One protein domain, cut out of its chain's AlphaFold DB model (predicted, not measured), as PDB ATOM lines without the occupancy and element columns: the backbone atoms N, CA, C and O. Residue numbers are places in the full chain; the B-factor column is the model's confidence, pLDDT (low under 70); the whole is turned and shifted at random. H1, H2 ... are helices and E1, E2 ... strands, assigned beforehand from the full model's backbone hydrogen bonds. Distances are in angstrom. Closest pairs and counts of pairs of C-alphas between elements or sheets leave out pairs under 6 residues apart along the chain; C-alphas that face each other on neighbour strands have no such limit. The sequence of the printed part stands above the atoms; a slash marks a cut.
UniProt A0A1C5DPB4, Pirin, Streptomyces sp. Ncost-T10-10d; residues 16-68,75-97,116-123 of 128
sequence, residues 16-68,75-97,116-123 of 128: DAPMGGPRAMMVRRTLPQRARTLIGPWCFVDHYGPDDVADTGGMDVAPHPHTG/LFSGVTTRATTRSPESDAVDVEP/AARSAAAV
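Overview. This is residues 16 to 68, 75 to 97 and 116 to 123 of the 128 residues of the protein "Pirin" of Streptomyces sp. Ncost-T10-10d (UniProt A0A1C5DPB4). With little regular structure, the model is two small, separate sheets among long loops: a strongly twisted meander E1 E2 E3, each strand the antiparallel neighbour of the one before, and the antiparallel hairpin E4 and E5. Residues 121 to 122 pair antiparallel with residues 79 to 80 of E4. The printed part has 84 residues, 33 in named elements, mostly strand, in the order E1 E2 E3 H1 E4 E5. It is only just compact, close to loose: radius of gyration of the C-alphas 13.8 A, spans 36 by 31 by 31 A.

Along the chain. E1, residues 16 to 19, begins at C-alpha 16 (-15.223, -2.122, -21.226). E2 is residues 25 to 31, 17.0 A; E3, 45 to 48; H1, 53 to 56; E4, 79 to 84, 16.9 A. E5, 87 to 94, 16.9 A, ends at C-alpha 94 (-18.005, 8.275, 3.149).

Arrangement. Within hydrogen-bond range are N 17 and O 27, 2.9 A, N 28 and O 47, 3.0 A, and N 84 and O 87, 2.9 A. E2 is apart from E4. H1, too short for an O i to N i+4 pair, is not on the three-strand sheet.

Size, cuts and confidence. Residues 69 to 74 and 98 to 115 are not printed, with C-alpha gaps of 22.8 A and 28.1 A. The link E2 to E3 is long. pLDDT is under 70 at 22 to 23, 87 to 97 and 116 to 123.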
ATOM      1  N   ASP A  16     -15.447  -1.265 -22.381       93.69
ATOM      2  CA  ASP A  16     -15.223  -2.122 -21.226       93.69
ATOM      3  C   ASP A  16     -13.729  -2.447 -21.079       93.69
ATOM      4  O   ASP A  16     -12.988  -2.625 -22.059       93.69
ATOM      5  N   ALA A  17     -13.252  -2.441 -19.840       90.75
ATOM      6  CA  ALA A  17     -11.868  -2.712 -19.491       90.75
ATOM      7  C   ALA A  17     -11.784  -3.398 -18.120       90.75
ATOM      8  O   ALA A  17     -12.499  -2.994 -17.207       90.75
ATOM      9  N   PRO A  18     -10.893  -4.382 -17.939       89.19
ATOM     10  CA  PRO A  18     -10.623  -4.934 -16.619       89.19
ATOM     11  C   PRO A  18      -9.785  -3.961 -15.772       89.19
ATOM     12  O   PRO A  18      -8.849  -3.323 -16.269       89.19
ATOM     13  N   MET A  19     -10.081  -3.889 -14.475       84.38
ATOM     14  CA  MET A  19      -9.309  -3.177 -13.456       84.38
ATOM     15  C   MET A  19      -9.067  -4.076 -12.241       84.38
ATOM     16  O   MET A  19     -10.025  -4.514 -11.622       84.38
ATOM     17  N   GLY A  20      -7.804  -4.295 -11.852       76.00
ATOM     18  CA  GLY A  20      -7.467  -5.042 -10.623       76.00
ATOM     19  C   GLY A  20      -6.831  -6.428 -10.814       76.00
ATOM     20  O   GLY A  20      -6.843  -7.244  -9.900       76.00
ATOM     21  N   GLY A  21      -6.221  -6.723 -11.967       71.75
ATOM     22  CA  GLY A  21      -5.469  -7.975 -12.153       71.75
ATOM     23  C   GLY A  21      -6.366  -9.232 -12.199       71.75
ATOM     24  O   GLY A  21      -7.428  -9.175 -12.809       71.75
ATOM     25  N   PRO A  22      -5.968 -10.379 -11.611       61.41
ATOM     26  CA  PRO A  22      -6.699 -11.653 -11.728       61.41
ATOM     27  C   PRO A  22      -8.134 -11.651 -11.176       61.41
ATOM     28  O   PRO A  22      -8.924 -12.514 -11.546       61.41
ATOM     29  N   ARG A  23      -8.472 -10.697 -10.297       67.44
ATOM     30  CA  ARG A  23      -9.831 -10.459  -9.780       67.44
ATOM     31  C   ARG A  23     -10.372  -9.121 -10.275       67.44
ATOM     32  O   ARG A  23     -10.927  -8.340  -9.512       67.44
ATOM     33  N   ALA A  24     -10.121  -8.826 -11.547       72.00
ATOM     34  CA  ALA A  24     -10.471  -7.539 -12.108       72.00
ATOM     35  C   ALA A  24     -11.984  -7.310 -12.110       72.00
ATOM     36  O   ALA A  24     -12.742  -8.127 -12.629       72.00
ATOM     37  N   MET A  25     -12.395  -6.143 -11.622       83.75
ATOM     38  CA  MET A  25     -13.722  -5.617 -11.904       83.75
ATOM     39  C   MET A  25     -13.761  -5.041 -13.323       83.75
ATOM     40  O   MET A  25     -12.747  -4.554 -13.837       83.75
ATOM     41  N   MET A  26     -14.932  -5.063 -13.956       87.19
ATOM     42  CA  MET A  26     -15.125  -4.430 -15.259       87.19
ATOM     43  C   MET A  26     -15.484  -2.957 -15.087       87.19
ATOM     44  O   MET A  26     -16.316  -2.592 -14.263       87.19
ATOM     45  N   VAL A  27     -14.845  -2.096 -15.874       90.56
ATOM     46  CA  VAL A  27     -15.057  -0.647 -15.839       90.56
ATOM     47  C   VAL A  27     -15.310  -0.117 -17.235       90.56
ATOM     48  O   VAL A  27     -14.786  -0.641 -18.219       90.56
ATOM     49  N   ARG A  28     -16.060   0.981 -17.325       92.88
ATOM     50  CA  ARG A  28     -16.277   1.690 -18.587       92.88
ATOM     51  C   ARG A  28     -15.235   2.793 -18.724       92.88
ATOM     52  O   ARG A  28     -15.354   3.862 -18.122       92.88
ATOM     53  N   ARG A  29     -14.200   2.534 -19.522       93.94
ATOM     54  CA  ARG A  29     -13.077   3.445 -19.762       93.94
ATOM     55  C   ARG A  29     -13.382   4.416 -20.891       93.94
ATOM     56  O   ARG A  29     -13.505   4.019 -22.049       93.94
ATOM     57  N   THR A  30     -13.449   5.705 -20.565       94.31
ATOM     58  CA  THR A  30     -13.625   6.783 -21.552       94.31
ATOM     59  C   THR A  30     -12.285   7.249 -22.111       94.31
ATOM     60  O   THR A  30     -12.194   7.470 -23.314       94.31
ATOM     61  N   LEU A  31     -11.246   7.368 -21.276       94.06
ATOM     62  CA  LEU A  31      -9.886   7.735 -21.691       94.06
ATOM     63  C   LEU A  31      -8.852   6.753 -21.122       94.06
ATOM     64  O   LEU A  31      -9.011   6.325 -19.981       94.06
ATOM     65  N   PRO A  32      -7.768   6.452 -21.860       93.75
ATOM     66  CA  PRO A  32      -7.448   6.940 -23.207       93.75
ATOM     67  C   PRO A  32      -8.181   6.177 -24.328       93.75
ATOM     68  O   PRO A  32      -8.510   4.996 -24.187       93.75
ATOM     69  N   GLN A  33      -8.369   6.838 -25.478       92.12
ATOM     70  CA  GLN A  33      -8.800   6.215 -26.738       92.12
ATOM     71  C   GLN A  33      -7.817   6.493 -27.875       92.12
ATOM     72  O   GLN A  33      -7.082   7.477 -27.839       92.12
ATOM     73  N   ARG A  34      -7.879   5.679 -28.940       89.25
ATOM     74  CA  ARG A  34      -7.068   5.880 -30.158       89.25
ATOM     75  C   ARG A  34      -7.223   7.289 -30.738       89.25
ATOM     76  O   ARG A  34      -6.234   7.902 -31.109       89.25
ATOM     77  N   ALA A  35      -8.453   7.801 -30.789       89.44
ATOM     78  CA  ALA A  35      -8.747   9.118 -31.355       89.44
ATOM     79  C   ALA A  35      -8.470  10.286 -30.391       89.44
ATOM     80  O   ALA A  35      -8.378  11.432 -30.828       89.44
ATOM     81  N   ARG A  36      -8.379  10.023 -29.080       90.69
ATOM     82  CA  ARG A  36      -8.121  11.047 -28.063       90.69
ATOM     83  C   ARG A  36      -7.550  10.418 -26.798       90.69
ATOM     84  O   ARG A  36      -8.237   9.686 -26.089       90.69
ATOM     85  N   THR A  37      -6.295  10.737 -26.512       92.12
ATOM     86  CA  THR A  37      -5.570  10.240 -25.337       92.12
ATOM     87  C   THR A  37      -5.682  11.176 -24.133       92.12
ATOM     88  O   THR A  37      -5.571  10.715 -23.003       92.12
ATOM     89  N   LEU A  38      -5.938  12.469 -24.366       91.62
ATOM     90  CA  LEU A  38      -5.961  13.532 -23.359       91.62
ATOM     91  C   LEU A  38      -7.130  14.501 -23.589       91.62
ATOM     92  O   LEU A  38      -7.501  14.786 -24.729       91.62
ATOM     93  N   ILE A  39      -7.666  15.059 -22.503       90.88
ATOM     94  CA  ILE A  39      -8.552  16.231 -22.504       90.88
ATOM     95  C   ILE A  39      -8.043  17.188 -21.423       90.88
ATOM     96  O   ILE A  39      -8.254  16.946 -20.241       90.88
ATOM     97  N   GLY A  40      -7.354  18.269 -21.802       91.50
ATOM     98  CA  GLY A  40      -6.696  19.144 -20.822       91.50
ATOM     99  C   GLY A  40      -5.769  18.335 -19.892       91.50
ATOM    100  O   GLY A  40      -4.932  17.595 -20.404       91.50
ATOM    101  N   PRO A  41      -5.922  18.417 -18.556       89.94
ATOM    102  CA  PRO A  41      -5.116  17.643 -17.607       89.94
ATOM    103  C   PRO A  41      -5.568  16.177 -17.441       89.94
ATOM    104  O   PRO A  41      -4.942  15.425 -16.698       89.94
ATOM    105  N   TRP A  42      -6.660  15.756 -18.088       91.19
ATOM    106  CA  TRP A  42      -7.239  14.421 -17.929       91.19
ATOM    107  C   TRP A  42      -6.636  13.444 -18.940       91.19
ATOM    108  O   TRP A  42      -6.894  13.549 -20.140       91.19
ATOM    109  N   CYS A  43      -5.857  12.474 -18.459       91.44
ATOM    110  CA  CYS A  43      -5.246  11.414 -19.273       91.44
ATOM    111  C   CYS A  43      -5.893  10.032 -19.083       91.44
ATOM    112  O   CYS A  43      -5.575   9.091 -19.811       91.44
ATOM    113  N   PHE A  44      -6.795   9.901 -18.107       93.00
ATOM    114  CA  PHE A  44      -7.403   8.634 -17.719       93.00
ATOM    115  C   PHE A  44      -8.761   8.884 -17.058       93.00
ATOM    116  O   PHE A  44      -8.856   9.724 -16.163       93.00
ATOM    117  N   VAL A  45      -9.811   8.196 -17.516       93.38
ATOM    118  CA  VAL A  45     -11.180   8.364 -17.000       93.38
ATOM    119  C   VAL A  45     -11.919   7.034 -17.072       93.38
ATOM    120  O   VAL A  45     -12.233   6.572 -18.173       93.38
ATOM    121  N   ASP A  46     -12.255   6.490 -15.903       91.81
ATOM    122  CA  ASP A  46     -13.035   5.263 -15.728       91.81
ATOM    123  C   ASP A  46     -14.339   5.547 -14.974       91.81
ATOM    124  O   ASP A  46     -14.379   6.375 -14.062       91.81
ATOM    125  N   HIS A  47     -15.404   4.848 -15.365       89.75
ATOM    126  CA  HIS A  47     -16.677   4.793 -14.651       89.75
ATOM    127  C   HIS A  47     -16.867   3.379 -14.091       89.75
ATOM    128  O   HIS A  47     -16.881   2.408 -14.855       89.75
ATOM    129  N   TYR A  48     -17.037   3.283 -12.773       85.88
ATOM    130  CA  TYR A  48     -17.279   2.038 -12.037       85.88
ATOM    131  C   TYR A  48     -18.772   1.753 -11.885       85.88
ATOM    132  O   TYR A  48     -19.522   2.649 -11.492       85.88
ATOM    133  N   GLY A  49     -19.195   0.522 -12.160       80.56
ATOM    134  CA  GLY A  49     -20.579   0.105 -11.987       80.56
ATOM    135  C   GLY A  49     -21.592   0.854 -12.861       80.56
ATOM    136  O   GLY A  49     -21.221   1.407 -13.909       80.56
ATOM    137  N   PRO A  50     -22.877   0.884 -12.461       80.88
ATOM    138  CA  PRO A  50     -23.404   0.377 -11.187       80.88
ATOM    139  C   PRO A  50     -23.299  -1.152 -11.074       80.88
ATOM    140  O   PRO A  50     -23.792  -1.852 -11.949       80.88
ATOM    141  N   ASP A  51     -22.698  -1.641  -9.985       75.00
ATOM    142  CA  ASP A  51     -22.510  -3.070  -9.698       75.00
ATOM    143  C   ASP A  51     -23.024  -3.396  -8.283       75.00
ATOM    144  O   ASP A  51     -22.839  -2.591  -7.364       75.00
ATOM    145  N   ASP A  52     -23.633  -4.574  -8.087       74.69
ATOM    146  CA  ASP A  52     -23.868  -5.113  -6.739       74.69
ATOM    147  C   ASP A  52     -22.544  -5.678  -6.208       74.69
ATOM    148  O   ASP A  52     -22.006  -6.676  -6.698       74.69
ATOM    149  N   VAL A  53     -21.972  -4.999  -5.217       71.50
ATOM    150  CA  VAL A  53     -20.685  -5.378  -4.621       71.50
ATOM    151  C   VAL A  53     -20.760  -6.688  -3.841       71.50
ATOM    152  O   VAL A  53     -19.729  -7.332  -3.668       71.50
ATOM    153  N   ALA A  54     -21.948  -7.084  -3.365       72.81
ATOM    154  CA  ALA A  54     -22.115  -8.336  -2.637       72.81
ATOM    155  C   ALA A  54     -21.887  -9.529  -3.573       72.81
ATOM    156  O   ALA A  54     -21.309 -10.531  -3.159       72.81
ATOM    157  N   ASP A  55     -22.268  -9.369  -4.842       74.69
ATOM    158  CA  ASP A  55     -22.120 -10.393  -5.870       74.69
ATOM    159  C   ASP A  55     -20.761 -10.298  -6.582       74.69
ATOM    160  O   ASP A  55     -20.155 -11.312  -6.926       74.69
ATOM    161  N   THR A  56     -20.254  -9.080  -6.798       74.75
ATOM    162  CA  THR A  56     -19.018  -8.841  -7.568       74.75
ATOM    163  C   THR A  56     -17.746  -8.814  -6.719       74.75
ATOM    164  O   THR A  56     -16.647  -8.871  -7.266       74.75
ATOM    165  N   GLY A  57     -17.867  -8.716  -5.392       75.38
ATOM    166  CA  GLY A  57     -16.739  -8.540  -4.471       75.38
ATOM    167  C   GLY A  57     -16.181  -7.112  -4.423       75.38
ATOM    168  O   GLY A  57     -15.301  -6.830  -3.612       75.38
ATOM    169  N   GLY A  58     -16.714  -6.203  -5.247       76.94
ATOM    170  CA  GLY A  58     -16.299  -4.807  -5.313       76.94
ATOM    171  C   GLY A  58     -14.926  -4.592  -5.955       76.94
ATOM    172  O   GLY A  58     -14.345  -5.467  -6.595       76.94
ATOM    173  N   MET A  59     -14.412  -3.370  -5.814       78.12
ATOM    174  CA  MET A  59     -13.066  -3.024  -6.270       78.12
ATOM    175  C   MET A  59     -12.026  -3.683  -5.347       78.12
ATOM    176  O   MET A  59     -12.129  -3.548  -4.139       78.12
ATOM    177  N   ASP A  60     -11.016  -4.366  -5.883       81.50
ATOM    178  CA  ASP A  60      -9.794  -4.718  -5.141       81.50
ATOM    179  C   ASP A  60      -8.600  -4.531  -6.071       81.50
ATOM    180  O   ASP A  60      -8.260  -5.377  -6.900       81.50
ATOM    181  N   VAL A  61      -7.996  -3.350  -5.991       80.88
ATOM    182  CA  VAL A  61      -6.826  -3.014  -6.799       80.88
ATOM    183  C   VAL A  61      -5.583  -3.217  -5.950       80.88
ATOM    184  O   VAL A  61      -5.442  -2.608  -4.896       80.88
ATOM    185  N   ALA A  62      -4.667  -4.072  -6.399       81.50
ATOM    186  CA  ALA A  62      -3.411  -4.285  -5.692       81.50
ATOM    187  C   ALA A  62      -2.557  -2.999  -5.668       81.50
ATOM    188  O   ALA A  62      -2.626  -2.193  -6.605       81.50
ATOM    189  N   PRO A  63      -1.701  -2.825  -4.643       82.31
ATOM    190  CA  PRO A  63      -0.768  -1.712  -4.600       82.31
ATOM    191  C   PRO A  63       0.067  -1.635  -5.897       82.31
ATOM    192  O   PRO A  63       0.730  -2.601  -6.264       82.31
ATOM    193  N   HIS A  64       0.047  -0.491  -6.589       80.12
ATOM    194  CA  HIS A  64       0.792  -0.253  -7.835       80.12
ATOM    195  C   HIS A  64       1.310   1.193  -7.942       80.12
ATOM    196  O   HIS A  64       0.624   2.107  -7.507       80.12
ATOM    197  N   PRO A  65       2.504   1.439  -8.507       82.25
ATOM    198  CA  PRO A  65       3.127   2.760  -8.494       82.25
ATOM    199  C   PRO A  65       2.462   3.771  -9.448       82.25
ATOM    200  O   PRO A  65       2.048   3.425 -10.552       82.25
ATOM    201  N   HIS A  66       2.471   5.053  -9.062       78.25
ATOM    202  CA  HIS A  66       2.137   6.184  -9.936       78.25
ATOM    203  C   HIS A  66       3.218   7.268  -9.879       78.25
ATOM    204  O   HIS A  66       3.717   7.587  -8.801       78.25
ATOM    205  N   THR A  67       3.516   7.885 -11.025       82.69
ATOM    206  CA  THR A  67       4.439   9.026 -11.137       82.69
ATOM    207  C   THR A  67       3.874  10.042 -12.118       82.69
ATOM    208  O   THR A  67       3.726   9.728 -13.295       82.69
ATOM    209  N   GLY A  68       3.571  11.257 -11.650       80.38
ATOM    210  CA  GLY A  68       3.060  12.358 -12.480       80.38
ATOM    211  C   GLY A  68       1.548  12.601 -12.347       80.38
ATOM    212  O   GLY A  68       1.173  13.677 -11.880       80.38
ATOM    213  N   LEU A  75     -17.394   9.428  -5.926       79.00
ATOM    214  CA  LEU A  75     -18.301   8.380  -5.477       79.00
ATOM    215  C   LEU A  75     -19.748   8.851  -5.637       79.00
ATOM    216  O   LEU A  75     -20.131   9.888  -5.100       79.00
ATOM    217  N   PHE A  76     -20.531   8.104  -6.414       77.94
ATOM    218  CA  PHE A  76     -21.965   8.360  -6.581       77.94
ATOM    219  C   PHE A  76     -22.795   7.660  -5.498       77.94
ATOM    220  O   PHE A  76     -23.781   8.221  -5.031       77.94
ATOM    221  N   SER A  77     -22.398   6.445  -5.109       73.12
ATOM    222  CA  SER A  77     -23.014   5.640  -4.053       73.12
ATOM    223  C   SER A  77     -22.006   4.611  -3.528       73.12
ATOM    224  O   SER A  77     -21.101   4.215  -4.266       73.12
ATOM    225  N   GLY A  78     -22.171   4.181  -2.274       74.62
ATOM    226  CA  GLY A  78     -21.295   3.231  -1.584       74.62
ATOM    227  C   GLY A  78     -20.220   3.904  -0.742       74.62
ATOM    228  O   GLY A  78     -20.309   5.088  -0.427       74.62
ATOM    229  N   VAL A  79     -19.195   3.134  -0.392       71.50
ATOM    230  CA  VAL A  79     -17.973   3.613   0.271       71.50
ATOM    231  C   VAL A  79     -16.787   3.321  -0.634       71.50
ATOM    232  O   VAL A  79     -16.845   2.387  -1.428       71.50
ATOM    233  N   THR A  80     -15.697   4.081  -0.535       72.38
ATOM    234  CA  THR A  80     -14.399   3.644  -1.068       72.38
ATOM    235  C   THR A  80     -13.285   3.998  -0.100       72.38
ATOM    236  O   THR A  80     -13.235   5.110   0.424       72.38
ATOM    237  N   THR A  81     -12.373   3.059   0.124       75.69
ATOM    238  CA  THR A  81     -11.141   3.297   0.885       75.69
ATOM    239  C   THR A  81      -9.957   3.430  -0.062       75.69
ATOM    240  O   THR A  81      -9.975   2.903  -1.174       75.69
ATOM    241  N   ARG A  82      -8.912   4.156   0.343       75.06
ATOM    242  CA  ARG A  82      -7.625   4.121  -0.357       75.06
ATOM    243  C   ARG A  82      -6.473   4.114   0.633       75.06
ATOM    244  O   ARG A  82      -6.289   5.089   1.352       75.06
ATOM    245  N   ALA A  83      -5.681   3.049   0.623       75.75
ATOM    246  CA  ALA A  83      -4.396   3.021   1.320       75.75
ATOM    247  C   ALA A  83      -3.294   3.567   0.402       75.75
ATOM    248  O   ALA A  83      -3.339   3.348  -0.806       75.75
ATOM    249  N   THR A  84      -2.302   4.269   0.946       71.19
ATOM    250  CA  THR A  84      -1.077   4.671   0.228       71.19
ATOM    251  C   THR A  84       0.138   4.409   1.112       71.19
ATOM    252  O   THR A  84      -0.003   4.272   2.321       71.19
ATOM    253  N   THR A  85       1.352   4.404   0.558       73.25
ATOM    254  CA  THR A  85       2.584   4.215   1.352       73.25
ATOM    255  C   THR A  85       2.750   5.233   2.488       73.25
ATOM    256  O   THR A  85       3.363   4.919   3.502       73.25
ATOM    257  N   ARG A  86       2.178   6.438   2.355       71.69
ATOM    258  CA  ARG A  86       2.198   7.486   3.391       71.69
ATOM    259  C   ARG A  86       1.043   7.381   4.394       71.69
ATOM    260  O   ARG A  86       1.147   7.913   5.492       71.69
ATOM    261  N   SER A  87      -0.046   6.732   4.002       64.75
ATOM    262  CA  SER A  87      -1.261   6.566   4.806       64.75
ATOM    263  C   SER A  87      -1.746   5.130   4.613       64.75
ATOM    264  O   SER A  87      -2.596   4.880   3.751       64.75
ATOM    265  N   PRO A  88      -1.107   4.166   5.302       59.94
ATOM    266  CA  PRO A  88      -1.485   2.759   5.219       59.94
ATOM    267  C   PRO A  88      -2.817   2.495   5.934       59.94
ATOM    268  O   PRO A  88      -3.553   1.594   5.540       59.94
ATOM    269  N   GLU A  89      -3.146   3.309   6.939       54.38
ATOM    270  CA  GLU A  89      -4.493   3.435   7.490       54.38
ATOM    271  C   GLU A  89      -5.406   4.135   6.473       54.38
ATOM    272  O   GLU A  89      -5.060   5.163   5.889       54.38
ATOM    273  N   SER A  90      -6.549   3.518   6.188       52.44
ATOM    274  CA  SER A  90      -7.448   3.926   5.112       52.44
ATOM    275  C   SER A  90      -8.059   5.307   5.353       52.44
ATOM    276  O   SER A  90      -8.790   5.488   6.326       52.44
ATOM    277  N   ASP A  91      -7.893   6.224   4.396       52.69
ATOM    278  CA  ASP A  91      -8.807   7.360   4.235       52.69
ATOM    279  C   ASP A  91     -10.136   6.803   3.690       52.69
ATOM    280  O   ASP A  91     -10.301   6.622   2.478       52.69
ATOM    281  N   ALA A  92     -11.063   6.441   4.580       44.88
ATOM    282  CA  ALA A  92     -12.425   6.095   4.187       44.88
ATOM    283  C   ALA A  92     -13.137   7.363   3.706       44.88
ATOM    284  O   ALA A  92     -13.218   8.361   4.427       44.88
ATOM    285  N   VAL A  93     -13.618   7.343   2.465       47.53
ATOM    286  CA  VAL A  93     -14.413   8.438   1.913       47.53
ATOM    287  C   VAL A  93     -15.877   8.017   1.971       47.53
ATOM    288  O   VAL A  93     -16.383   7.398   1.036       47.53
ATOM    289  N   ASP A  94     -16.545   8.338   3.079       38.91
ATOM    290  CA  ASP A  94     -18.005   8.275   3.149       38.91
ATOM    291  C   ASP A  94     -18.584   9.431   2.330       38.91
ATOM    292  O   ASP A  94     -18.248  10.603   2.547       38.91
ATOM    293  N   VAL A  95     -19.450   9.110   1.369       39.31
ATOM    294  CA  VAL A  95     -20.199  10.115   0.614       39.31
ATOM    295  C   VAL A  95     -21.669  10.036   0.990       39.31
ATOM    296  O   VAL A  95     -22.411   9.193   0.502       39.31
ATOM    297  N   GLU A  96     -22.094  10.996   1.808       35.53
ATOM    298  CA  GLU A  96     -23.460  11.514   1.753       35.53
ATOM    299  C   GLU A  96     -23.659  12.190   0.383       35.53
ATOM    300  O   GLU A  96     -22.802  12.995  -0.023       35.53
ATOM    301  N   PRO A  97     -24.743  11.893  -0.356       34.06
ATOM    302  CA  PRO A  97     -24.945  12.362  -1.722       34.06
ATOM    303  C   PRO A  97     -25.115  13.887  -1.744       34.06
ATOM    304  O   PRO A  97     -26.220  14.396  -1.604       34.06
ATOM    305  N   ALA A 116       1.612   2.958  -4.156       31.69
ATOM    306  CA  ALA A 116       0.916   1.686  -4.251       31.69
ATOM    307  C   ALA A 116      -0.464   1.736  -3.546       31.69
ATOM    308  O   ALA A 116      -0.524   1.698  -2.320       31.69
ATOM    309  N   ALA A 117      -1.563   1.879  -4.304       30.80
ATOM    310  CA  ALA A 117      -2.912   2.050  -3.746       30.80
ATOM    311  C   ALA A 117      -3.752   0.760  -3.698       30.80
ATOM    312  O   ALA A 117      -3.865   0.081  -4.715       30.80
ATOM    313  N   ARG A 118      -4.381   0.467  -2.545       30.91
ATOM    314  CA  ARG A 118      -5.513  -0.480  -2.430       30.91
ATOM    315  C   ARG A 118      -6.813   0.282  -2.286       30.91
ATOM    316  O   ARG A 118      -6.884   1.120  -1.390       30.91
ATOM    317  N   SER A 119      -7.810  -0.022  -3.115       37.06
ATOM    318  CA  SER A 119      -9.152   0.551  -2.989       37.06
ATOM    319  C   SER A 119     -10.231  -0.513  -2.987       37.06
ATOM    320  O   SER A 119     -10.250  -1.330  -3.901       37.06
ATOM    321  N   ALA A 120     -11.102  -0.465  -1.972       35.81
ATOM    322  CA  ALA A 120     -12.279  -1.316  -1.853       35.81
ATOM    323  C   ALA A 120     -13.553  -0.487  -1.861       35.81
ATOM    324  O   ALA A 120     -13.656   0.460  -1.080       35.81
ATOM    325  N   ALA A 121     -14.496  -0.840  -2.740       40.81
ATOM    326  CA  ALA A 121     -15.808  -0.215  -2.803       40.81
ATOM    327  C   ALA A 121     -16.894  -1.168  -2.298       40.81
ATOM    328  O   ALA A 121     -16.990  -2.287  -2.797       40.81
ATOM    329  N   ALA A 122     -17.710  -0.727  -1.336       38.38
ATOM    330  CA  ALA A 122     -18.834  -1.503  -0.817       38.38
ATOM    331  C   ALA A 122     -20.116  -0.654  -0.781       38.38
ATOM    332  O   ALA A 122     -20.136   0.414  -0.177       38.38
ATOM    333  N   VAL A 123     -21.190  -1.119  -1.416       41.59
ATOM    334  CA  VAL A 123     -22.564  -0.635  -1.229       41.59
ATOM    335  C   VAL A 123     -23.324  -1.715  -0.447       41.59
ATOM    336  O   VAL A 123     -23.616  -2.768  -1.011       41.59
TER     337      VAL A 123